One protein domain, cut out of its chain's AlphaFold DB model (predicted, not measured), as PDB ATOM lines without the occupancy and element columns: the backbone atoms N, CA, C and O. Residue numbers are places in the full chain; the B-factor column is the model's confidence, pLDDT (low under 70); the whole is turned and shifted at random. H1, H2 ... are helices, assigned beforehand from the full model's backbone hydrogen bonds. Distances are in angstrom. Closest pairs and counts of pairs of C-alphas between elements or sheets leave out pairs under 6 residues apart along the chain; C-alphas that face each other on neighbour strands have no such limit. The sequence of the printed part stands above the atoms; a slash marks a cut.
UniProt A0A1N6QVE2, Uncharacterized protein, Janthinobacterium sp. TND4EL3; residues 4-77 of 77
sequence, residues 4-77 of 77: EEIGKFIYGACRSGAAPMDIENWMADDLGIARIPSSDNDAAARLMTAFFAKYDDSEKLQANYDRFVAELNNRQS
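What this domain is: This is residues 4 to 77 of the 77 residues of an uncharacterized protein of Janthinobacterium sp. TND4EL3 (UniProt A0A1N6QVE2). H3 and H4 spread from their link, residues 55 to 57, as the two arms of a V, with H2 between the arms; H1 lies over one side of this V, side by side with H4 and running the same way. H2 packs on H3 and crosses it steeply. The printed part has 74 residues with four named helices, in the order H1, H2, H3, H4, and no named strand; the class is all helix. It is compact, with a radius of gyration of the C-alphas of 11.7 A, and rounded, spanning 30 by 28 by 22 A.

How they stand to each other: H1, residues 4 to 15, and H2, residues 20 to 31, only just touch, with 3 pairs of C-alphas within 8 A, through residues 10 to 14 and 20 to 23 alone. Their closest C-alphas, of Ala 13 and Ile 23, are 7.3 A apart, and they run opposite ways at a steep tilt of 58 degrees. H2 touches H3, residues 41 to 54, the same way at a steep tilt of 48 degrees; the closest C-alphas, of Met 27 and Phe 51, are 6.0 A apart. H1 touches H4, residues 58 to 76, the same way at a shallow tilt of 12 degrees, closest at the C-alphas of Phe 9 and Tyr 65, 6.9 A. The helix packing is mostly crossed, but only just: 1 of 3 touching pairs is at a shallow tilt. H2 and H4 are close but not clearly touching, closest at the C-alphas of Trp 26 and Phe 68, 7.2 A. H3 and H4 are only just apart, closest 8.0 A. In H1, H2, H3 and H4 every O i to N i+4 pair is within hydrogen-bond range.

Where its parts are: H1 begins at C-alpha 4, (123.032, 177.478, 124.442), and measures 16.0 A; H2 measures 16.7 A. H3 measures 20.2 A. H4, the longest, measures 27.2 A and ends at C-alpha 76, (97.653, 173.455, 113.587).

The domain as a whole: The farthest C-alphas, of Asp 42 and Ser 77, are 33.0 A apart. The printed part has no cut and no long link. Mean pLDDT of the printed part is 91.7; residue 77, the chain's last, is under 70.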
ATOM      1  N   GLU A   4     123.064 177.908 125.840       87.25
ATOM      2  CA  GLU A   4     123.032 177.478 124.442       87.25
ATOM      3  C   GLU A   4     121.845 176.545 124.170       87.25
ATOM      4  O   GLU A   4     121.140 176.711 123.175       87.25
ATOM      5  N   GLU A   5     121.580 175.595 125.067       86.50
ATOM      6  CA  GLU A   5     120.454 174.659 124.949       86.50
ATOM      7  C   GLU A   5     119.110 175.365 125.116       86.50
ATOM      8  O   GLU A   5     118.184 175.115 124.346       86.50
ATOM      9  N   ILE A   6     119.033 176.316 126.050       88.56
ATOM     10  CA  ILE A   6     117.862 177.185 126.216       88.56
ATOM     11  C   ILE A   6     117.579 177.943 124.918       88.56
ATOM     12  O   ILE A   6     116.452 177.939 124.419       88.56
ATOM     13  N   GLY A   7     118.615 178.566 124.349       90.06
ATOM     14  CA  GLY A   7     118.506 179.305 123.097       90.06
ATOM     15  C   GLY A   7     118.044 178.419 121.942       90.06
ATOM     16  O   GLY A   7     117.127 178.801 121.217       90.06
ATOM     17  N   LYS A   8     118.623 177.221 121.794       92.06
ATOM     18  CA  LYS A   8     118.229 176.246 120.763       92.06
ATOM     19  C   LYS A   8     116.778 175.804 120.916       92.06
ATOM     20  O   LYS A   8     116.066 175.775 119.916       92.06
ATOM     21  N   PHE A   9     116.335 175.515 122.139       93.75
ATOM     22  CA  PHE A   9     114.958 175.111 122.415       93.75
ATOM     23  C   PHE A   9     113.969 176.209 122.009       93.75
ATOM     24  O   PHE A   9     113.069 175.966 121.207       93.75
ATOM     25  N   ILE A  10     114.162 177.433 122.514       93.38
ATOM     26  CA  ILE A  10     113.244 178.554 122.261       93.38
ATOM     27  C   ILE A  10     113.259 178.938 120.778       93.38
ATOM     28  O   ILE A  10     112.205 179.106 120.167       93.38
ATOM     29  N   TYR A  11     114.443 179.040 120.167       94.06
ATOM     30  CA  TYR A  11     114.560 179.358 118.746       94.06
ATOM     31  C   TYR A  11     113.917 178.280 117.865       94.06
ATOM     32  O   TYR A  11     113.185 178.610 116.931       94.06
ATOM     33  N   GLY A  12     114.167 177.002 118.164       94.50
ATOM     34  CA  GLY A  12     113.568 175.875 117.454       94.50
ATOM     35  C   GLY A  12     112.044 175.890 117.548       94.50
ATOM     36  O   GLY A  12     111.369 175.803 116.526       94.50
ATOM     37  N   ALA A  13     111.511 176.114 118.750       94.88
ATOM     38  CA  ALA A  13     110.079 176.216 119.002       94.88
ATOM     39  C   ALA A  13     109.435 177.326 118.160       94.88
ATOM     40  O   ALA A  13     108.483 177.075 117.420       94.88
ATOM     41  N   CYS A  14     109.999 178.536 118.203       94.25
ATOM     42  CA  CYS A  14     109.528 179.663 117.399       94.25
ATOM     43  C   CYS A  14     109.628 179.381 115.892       94.25
ATOM     44  O   CYS A  14     108.732 179.741 115.130       94.25
ATOM     45  N   ARG A  15     110.694 178.706 115.440       94.69
ATOM     46  CA  ARG A  15     110.868 178.317 114.032       94.69
ATOM     47  C   ARG A  15     109.823 177.297 113.567       94.69
ATOM     48  O   ARG A  15     109.454 177.321 112.397       94.69
ATOM     49  N   SER A  16     109.335 176.453 114.472       93.12
ATOM     50  CA  SER A  16     108.202 175.546 114.245       93.12
ATOM     51  C   SER A  16     106.835 176.237 114.356       93.12
ATOM     52  O   SER A  16     105.809 175.577 114.253       93.12
ATOM     53  N   GLY A  17     106.798 177.562 114.544       93.81
ATOM     54  CA  GLY A  17     105.568 178.355 114.573       93.81
ATOM     55  C   GLY A  17     104.965 178.561 115.962       93.81
ATOM     56  O   GLY A  17     103.832 179.031 116.047       93.81
ATOM     57  N   ALA A  18     105.681 178.231 117.040       95.00
ATOM     58  CA  ALA A  18     105.210 178.504 118.395       95.00
ATOM     59  C   ALA A  18     105.243 180.005 118.710       95.00
ATOM     60  O   ALA A  18     106.233 180.687 118.430       95.00
ATOM     61  N   ALA A  19     104.202 180.509 119.372       93.12
ATOM     62  CA  ALA A  19     104.274 181.786 120.069       93.12
ATOM     63  C   ALA A  19     104.986 181.611 121.427       93.12
ATOM     64  O   ALA A  19     104.966 180.515 121.995       93.12
ATOM     65  N   PRO A  20     105.554 182.681 122.020       90.56
ATOM     66  CA  PRO A  20     106.153 182.613 123.360       90.56
ATOM     67  C   PRO A  20     105.225 181.987 124.413       90.56
ATOM     68  O   PRO A  20     105.647 181.151 125.205       90.56
ATOM     69  N   MET A  21     103.932 182.302 124.342       92.00
ATOM     70  CA  MET A  21     102.923 181.767 125.255       92.00
ATOM     71  C   MET A  21     102.670 180.259 125.070       92.00
ATOM     72  O   MET A  21     102.313 179.588 126.033       92.00
ATOM     73  N   ASP A  22     102.873 179.692 123.876       94.56
ATOM     74  CA  ASP A  22     102.781 178.236 123.679       94.56
ATOM     75  C   ASP A  22     103.916 177.515 124.406       94.56
ATOM     76  O   ASP A  22     103.700 176.470 125.021       94.56
ATOM     77  N   ILE A  23     105.113 178.108 124.371       94.94
ATOM     78  CA  ILE A  23     106.308 177.607 125.051       94.94
ATOM     79  C   ILE A  23     106.110 177.681 126.566       94.94
ATOM     80  O   ILE A  23     106.314 176.692 127.264       94.94
ATOM     81  N   GLU A  24     105.668 178.830 127.079       95.31
ATOM     82  CA  GLU A  24     105.402 179.021 128.509       95.31
ATOM     83  C   GLU A  24     104.302 178.077 129.008       95.31
ATOM     84  O   GLU A  24     104.471 177.406 130.026       95.31
ATOM     85  N   ASN A  25     103.198 177.943 128.271       95.38
ATOM     86  CA  ASN A  25     102.136 177.008 128.636       95.38
ATOM     87  C   ASN A  25     102.638 175.564 128.657       95.38
ATOM     88  O   ASN A  25     102.337 174.834 129.597       95.38
ATOM     89  N   TRP A  26     103.442 175.165 127.669       96.94
ATOM     90  CA  TRP A  26     104.053 173.839 127.645       96.94
ATOM     91  C   TRP A  26     104.971 173.597 128.845       96.94
ATOM     92  O   TRP A  26     104.892 172.548 129.483       96.94
ATOM     93  N   MET A  27     105.816 174.571 129.191       96.44
ATOM     94  CA  MET A  27     106.699 174.478 130.355       96.44
ATOM     95  C   MET A  27     105.904 174.359 131.659       96.44
ATOM     96  O   MET A  27     106.266 173.563 132.524       96.44
ATOM     97  N   ALA A  28     104.822 175.128 131.803       96.88
ATOM     98  CA  ALA A  28     103.958 175.072 132.979       96.88
ATOM     99  C   ALA A  28     103.252 173.714 133.091       96.88
ATOM    100  O   ALA A  28     103.268 173.104 134.162       96.88
ATOM    101  N   ASP A  29     102.711 173.213 131.977       96.81
ATOM    102  CA  ASP A  29     102.045 171.912 131.906       96.81
ATOM    103  C   ASP A  29     103.033 170.766 132.231       96.81
ATOM    104  O   ASP A  29     102.710 169.876 133.017       96.81
ATOM    105  N   ASP A  30     104.270 170.810 131.713       96.69
ATOM    106  CA  ASP A  30     105.315 169.806 131.990       96.69
ATOM    107  C   ASP A  30     105.806 169.824 133.449       96.69
ATOM    108  O   ASP A  30     106.186 168.786 134.007       96.69
ATOM    109  N   LEU A  31     105.803 170.997 134.084       96.31
ATOM    110  CA  LEU A  31     106.101 171.154 135.509       96.31
ATOM    111  C   LEU A  31     104.895 170.851 136.411       96.31
ATOM    112  O   LEU A  31     105.067 170.738 137.624       96.31
ATOM    113  N   GLY A  32     103.692 170.707 135.844       96.44
ATOM    114  CA  GLY A  32     102.456 170.483 136.594       96.44
ATOM    115  C   GLY A  32     102.015 171.690 137.428       96.44
ATOM    116  O   GLY A  32     101.404 171.513 138.481       96.44
ATOM    117  N   ILE A  33     102.345 172.911 136.993       94.81
ATOM    118  CA  ILE A  33     101.991 174.156 137.687       94.81
ATOM    119  C   ILE A  33     100.961 174.969 136.899       94.81
ATOM    120  O   ILE A  33     100.698 174.717 135.726       94.81
ATOM    121  N   ALA A  34     100.368 175.970 137.550       95.12
ATOM    122  CA  ALA A  34      99.452 176.884 136.879       95.12
ATOM    123  C   ALA A  34     100.182 177.700 135.798       95.12
ATOM    124  O   ALA A  34     101.280 178.212 136.025       95.12
ATOM    125  N   ARG A  35      99.531 177.850 134.641       94.75
ATOM    126  CA  ARG A  35      99.984 178.730 133.558       94.75
ATOM    127  C   ARG A  35     100.065 180.172 134.045       94.75
ATOM    128  O   ARG A  35      99.253 180.613 134.862       94.75
ATOM    129  N   ILE A  36     101.050 180.893 133.532       92.00
ATOM    130  CA  ILE A  36     101.367 182.250 133.971       92.00
ATOM    131  C   ILE A  36     100.666 183.296 133.090       92.00
ATOM    132  O   ILE A  36     100.373 183.023 131.923       92.00
ATOM    133  N   PRO A  37     100.385 184.500 133.613       88.44
ATOM    134  CA  PRO A  37      99.914 185.609 132.792       88.44
ATOM    135  C   PRO A  37     100.995 186.050 131.800       88.44
ATOM    136  O   PRO A  37     102.147 186.234 132.181       88.44
ATOM    137  N   SER A  38     100.606 186.341 130.557       78.50
ATOM    138  CA  SER A  38     101.527 186.785 129.496       78.50
ATOM    139  C   SER A  38     102.199 188.143 129.752       78.50
ATOM    140  O   SER A  38     103.129 188.514 129.045       78.50
ATOM    141  N   SER A  39     101.729 188.906 130.743       86.62
ATOM    142  CA  SER A  39     102.322 190.184 131.152       86.62
ATOM    143  C   SER A  39     103.320 190.061 132.310       86.62
ATOM    144  O   SER A  39     103.896 191.071 132.710       86.62
ATOM    145  N   ASP A  40     103.493 188.870 132.890       91.06
ATOM    146  CA  ASP A  40     104.327 188.655 134.076       91.06
ATOM    147  C   ASP A  40     105.703 188.078 133.703       91.06
ATOM    148  O   ASP A  40     105.949 186.870 133.723       91.06
ATOM    149  N   ASN A  41     106.624 188.984 133.365       89.50
ATOM    150  CA  ASN A  41     107.994 188.638 132.977       89.50
ATOM    151  C   ASN A  41     108.780 187.939 134.100       89.50
ATOM    152  O   ASN A  41     109.638 187.100 133.818       89.50
ATOM    153  N   ASP A  42     108.499 188.260 135.366       93.50
ATOM    154  CA  ASP A  42     109.174 187.634 136.506       93.50
ATOM    155  C   ASP A  42     108.709 186.184 136.674       93.50
ATOM    156  O   ASP A  42     109.523 185.288 136.929       93.50
ATOM    157  N   ALA A  43     107.410 185.930 136.492       92.75
ATOM    158  CA  ALA A  43     106.872 184.577 136.462       92.75
ATOM    159  C   ALA A  43     107.436 183.771 135.283       92.75
ATOM    160  O   ALA A  43     107.844 182.625 135.485       92.75
ATOM    161  N   ALA A  44     107.552 184.370 134.092       91.56
ATOM    162  CA  ALA A  44     108.147 183.728 132.917       91.56
ATOM    163  C   ALA A  44     109.617 183.340 133.145       91.56
ATOM    164  O   ALA A  44     110.015 182.201 132.884       91.56
ATOM    165  N   ALA A  45     110.418 184.237 133.728       91.56
ATOM    166  CA  ALA A  45     111.816 183.955 134.048       91.56
ATOM    167  C   ALA A  45     111.969 182.809 135.067       91.56
ATOM    168  O   ALA A  45     112.839 181.940 134.919       91.56
ATOM    169  N   ARG A  46     111.110 182.773 136.096       94.19
ATOM    170  CA  ARG A  46     111.091 181.690 137.098       94.19
ATOM    171  C   ARG A  46     110.646 180.364 136.494       94.19
ATOM    172  O   ARG A  46     111.249 179.337 136.800       94.19
ATOM    173  N   LEU A  47     109.637 180.391 135.628       95.31
ATOM    174  CA  LEU A  47     109.135 179.224 134.911       95.31
ATOM    175  C   LEU A  47     110.226 178.601 134.036       95.31
ATOM    176  O   LEU A  47     110.509 177.413 134.179       95.31
ATOM    177  N   MET A  48     110.890 179.405 133.198       92.56
ATOM    178  CA  MET A  48     112.003 178.934 132.368       92.56
ATOM    179  C   MET A  48     113.119 178.343 133.231       92.56
ATOM    180  O   MET A  48     113.604 177.245 132.962       92.56
ATOM    181  N   THR A  49     113.491 179.033 134.313       93.19
ATOM    182  CA  THR A  49     114.516 178.553 135.250       93.19
ATOM    183  C   THR A  49     114.159 177.185 135.832       93.19
ATOM    184  O   THR A  49     114.996 176.285 135.826       93.19
ATOM    185  N   ALA A  50     112.924 177.011 136.311       94.31
ATOM    186  CA  ALA A  50     112.458 175.752 136.885       94.31
ATOM    187  C   ALA A  50     112.389 174.629 135.840       94.31
ATOM    188  O   ALA A  50     112.800 173.502 136.119       94.31
ATOM    189  N   PHE A  51     111.924 174.942 134.630       95.38
ATOM    190  CA  PHE A  51     111.811 173.981 133.541       95.38
ATOM    191  C   PHE A  51     113.182 173.441 133.138       95.38
ATOM    192  O   PHE A  51     113.406 172.236 133.185       95.38
ATOM    193  N   PHE A  52     114.143 174.310 132.825       92.88
ATOM    194  CA  PHE A  52     115.476 173.855 132.422       92.88
ATOM    195  C   PHE A  52     116.278 173.243 133.577       92.88
ATOM    196  O   PHE A  52     117.178 172.450 133.331       92.88
ATOM    197  N   ALA A  53     115.942 173.538 134.838       92.00
ATOM    198  CA  ALA A  53     116.522 172.834 135.982       92.00
ATOM    199  C   ALA A  53     116.046 171.371 136.101       92.00
ATOM    200  O   ALA A  53     116.775 170.551 136.653       92.00
ATOM    201  N   LYS A  54     114.856 171.029 135.578       92.06
ATOM    202  CA  LYS A  54     114.344 169.643 135.513       92.06
ATOM    203  C   LYS A  54     115.094 168.791 134.480       92.06
ATOM    204  O   LYS A  54     115.137 167.570 134.618       92.06
ATOM    205  N   TYR A  55     115.667 169.424 133.458       89.06
ATOM    206  CA  TYR A  55     116.387 168.767 132.370       89.06
ATOM    207  C   TYR A  55     117.891 169.047 132.483       89.06
ATOM    208  O   TYR A  55     118.436 169.895 131.785       89.06
ATOM    209  N   ASP A  56     118.555 168.320 133.384       77.12
ATOM    210  CA  ASP A  56     120.019 168.312 133.543       77.12
ATOM    211  C   ASP A  56     120.755 167.530 132.438       77.12
ATOM    212  O   ASP A  56     121.982 167.574 132.347       77.12
ATOM    213  N   ASP A  57     119.987 166.838 131.601       81.94
ATOM    214  CA  ASP A  57     120.413 165.924 130.553       81.94
ATOM    215  C   ASP A  57     119.856 166.389 129.199       81.94
ATOM    216  O   ASP A  57     118.639 166.556 129.023       81.94
ATOM    217  N   SER A  58     120.758 166.581 128.236       83.19
ATOM    218  CA  SER A  58     120.448 167.091 126.903       83.19
ATOM    219  C   SER A  58     119.544 166.149 126.104       83.19
ATOM    220  O   SER A  58     118.693 166.622 125.347       83.19
ATOM    221  N   GLU A  59     119.635 164.832 126.315       90.00
ATOM    222  CA  GLU A  59     118.786 163.855 125.623       90.00
ATOM    223  C   GLU A  59     117.330 163.963 126.085       90.00
ATOM    224  O   GLU A  59     116.399 163.949 125.274       90.00
ATOM    225  N   LYS A  60     117.111 164.146 127.393       91.69
ATOM    226  CA  LYS A  60     115.761 164.324 127.951       91.69
ATOM    227  C   LYS A  60     115.143 165.645 127.511       91.69
ATOM    228  O   LYS A  60     113.938 165.691 127.253       91.69
ATOM    229  N   LEU A  61     115.954 166.703 127.417       93.12
ATOM    230  CA  LEU A  61     115.496 167.993 126.910       93.12
ATOM    231  C   LEU A  61     115.077 167.886 125.438       93.12
ATOM    232  O   LEU A  61     114.004 168.369 125.076       93.12
ATOM    233  N   GLN A  62     115.870 167.199 124.609       93.12
ATOM    234  CA  GLN A  62     115.535 166.961 123.205       93.12
ATOM    235  C   GLN A  62     114.247 166.135 123.061       93.12
ATOM    236  O   GLN A  62     113.352 166.516 122.313       93.12
ATOM    237  N   ALA A  63     114.085 165.064 123.840       95.12
ATOM    238  CA  ALA A  63     112.857 164.267 123.827       95.12
ATOM    239  C   ALA A  63     111.621 165.057 124.307       95.12
ATOM    240  O   ALA A  63     110.492 164.783 123.892       95.12
ATOM    241  N   ASN A  64     111.790 166.036 125.203       96.44
ATOM    242  CA  ASN A  64     110.714 166.964 125.546       96.44
ATOM    243  C   ASN A  64     110.384 167.899 124.372       96.44
ATOM    244  O   ASN A  64     109.211 168.036 124.027       96.44
ATOM    245  N   TYR A  65     111.404 168.470 123.732       96.25
ATOM    246  CA  TYR A  65     111.243 169.327 122.561       96.25
ATOM    247  C   TYR A  65     110.506 168.620 121.413       96.25
ATOM    248  O   TYR A  65     109.574 169.181 120.840       96.25
ATOM    249  N   ASP A  66     110.852 167.369 121.111       96.06
ATOM    250  CA  ASP A  66     110.205 166.618 120.030       96.06
ATOM    251  C   ASP A  66     108.708 166.394 120.311       96.06
ATOM    252  O   ASP A  66     107.870 166.533 119.415       96.06
ATOM    253  N   ARG A  67     108.350 166.124 121.577       96.88
ATOM    254  CA  ARG A  67     106.945 166.029 122.017       96.88
ATOM    255  C   ARG A  67     106.218 167.363 121.887       96.88
ATOM    256  O   ARG A  67     105.083 167.381 121.421       96.88
ATOM    257  N   PHE A  68     106.874 168.459 122.262       96.88
ATOM    258  CA  PHE A  68     106.323 169.801 122.113       96.88
ATOM    259  C   PHE A  68     106.000 170.122 120.648       96.88
ATOM    260  O   PHE A  68     104.893 170.557 120.342       96.88
ATOM    261  N   VAL A  69     106.935 169.861 119.730       95.69
ATOM    262  CA  VAL A  69     106.735 170.120 118.294       95.69
ATOM    263  C   VAL A  69     105.623 169.243 117.714       95.69
ATOM    264  O   VAL A  69     104.807 169.730 116.934       95.69
ATOM    265  N   ALA A  70     105.552 167.968 118.102       95.31
ATOM    266  CA  ALA A  70     104.472 167.083 117.667       95.31
ATOM    267  C   ALA A  70     103.092 167.594 118.120       95.31
ATOM    268  O   ALA A  70     102.157 167.651 117.323       95.31
ATOM    269  N   GLU A  71     102.983 168.020 119.379       95.00
ATOM    270  CA  GLU A  71     101.762 168.600 119.937       95.00
ATOM    271  C   GLU A  71     101.379 169.917 119.242       95.00
ATOM    272  O   GLU A  71     100.211 170.138 118.924       95.00
ATOM    273  N   LEU A  72     102.360 170.778 118.956       93.88
ATOM    274  CA  LEU A  72     102.147 172.033 118.238       93.88
ATOM    275  C   LEU A  72     101.578 171.787 116.834       93.88
ATOM    276  O   LEU A  72     100.579 172.399 116.459       93.88
ATOM    277  N   ASN A  73     102.166 170.849 116.089       89.69
ATOM    278  CA  ASN A  73     101.718 170.501 114.739       89.69
ATOM    279  C   ASN A  73     100.306 169.892 114.732       89.69
ATOM    280  O   ASN A  73      99.515 170.179 113.833       89.69
ATOM    281  N   ASN A  74      99.962 169.095 115.751       89.50
ATOM    282  CA  ASN A  74      98.617 168.534 115.899       89.50
ATOM    283  C   ASN A  74      97.547 169.612 116.130       89.50
ATOM    284  O   ASN A  74      96.415 169.436 115.699       89.50
ATOM    285  N   ARG A  75      97.885 170.727 116.792       81.31
ATOM    286  CA  ARG A  75      96.954 171.854 117.012       81.31
ATOM    287  C   ARG A  75      96.740 172.714 115.768       81.31
ATOM    288  O   ARG A  75      95.762 173.452 115.709       81.31
ATOM    289  N   GLN A  76      97.678 172.670 114.825       72.56
ATOM    290  CA  GLN A  76      97.653 173.455 113.587       72.56
ATOM    291  C   GLN A  76      97.028 172.702 112.398       72.56
ATOM    292  O   GLN A  76      96.821 173.315 111.350       72.56
ATOM    293  N   SER A  77      96.757 171.401 112.552       58.44
ATOM    294  CA  SER A  77      96.134 170.531 111.541       58.44
ATOM    295  C   SER A  77      94.613 170.517 111.674       58.44
ATOM    296  O   SER A  77      93.941 170.447 110.621       58.44
TER     297      SER A  77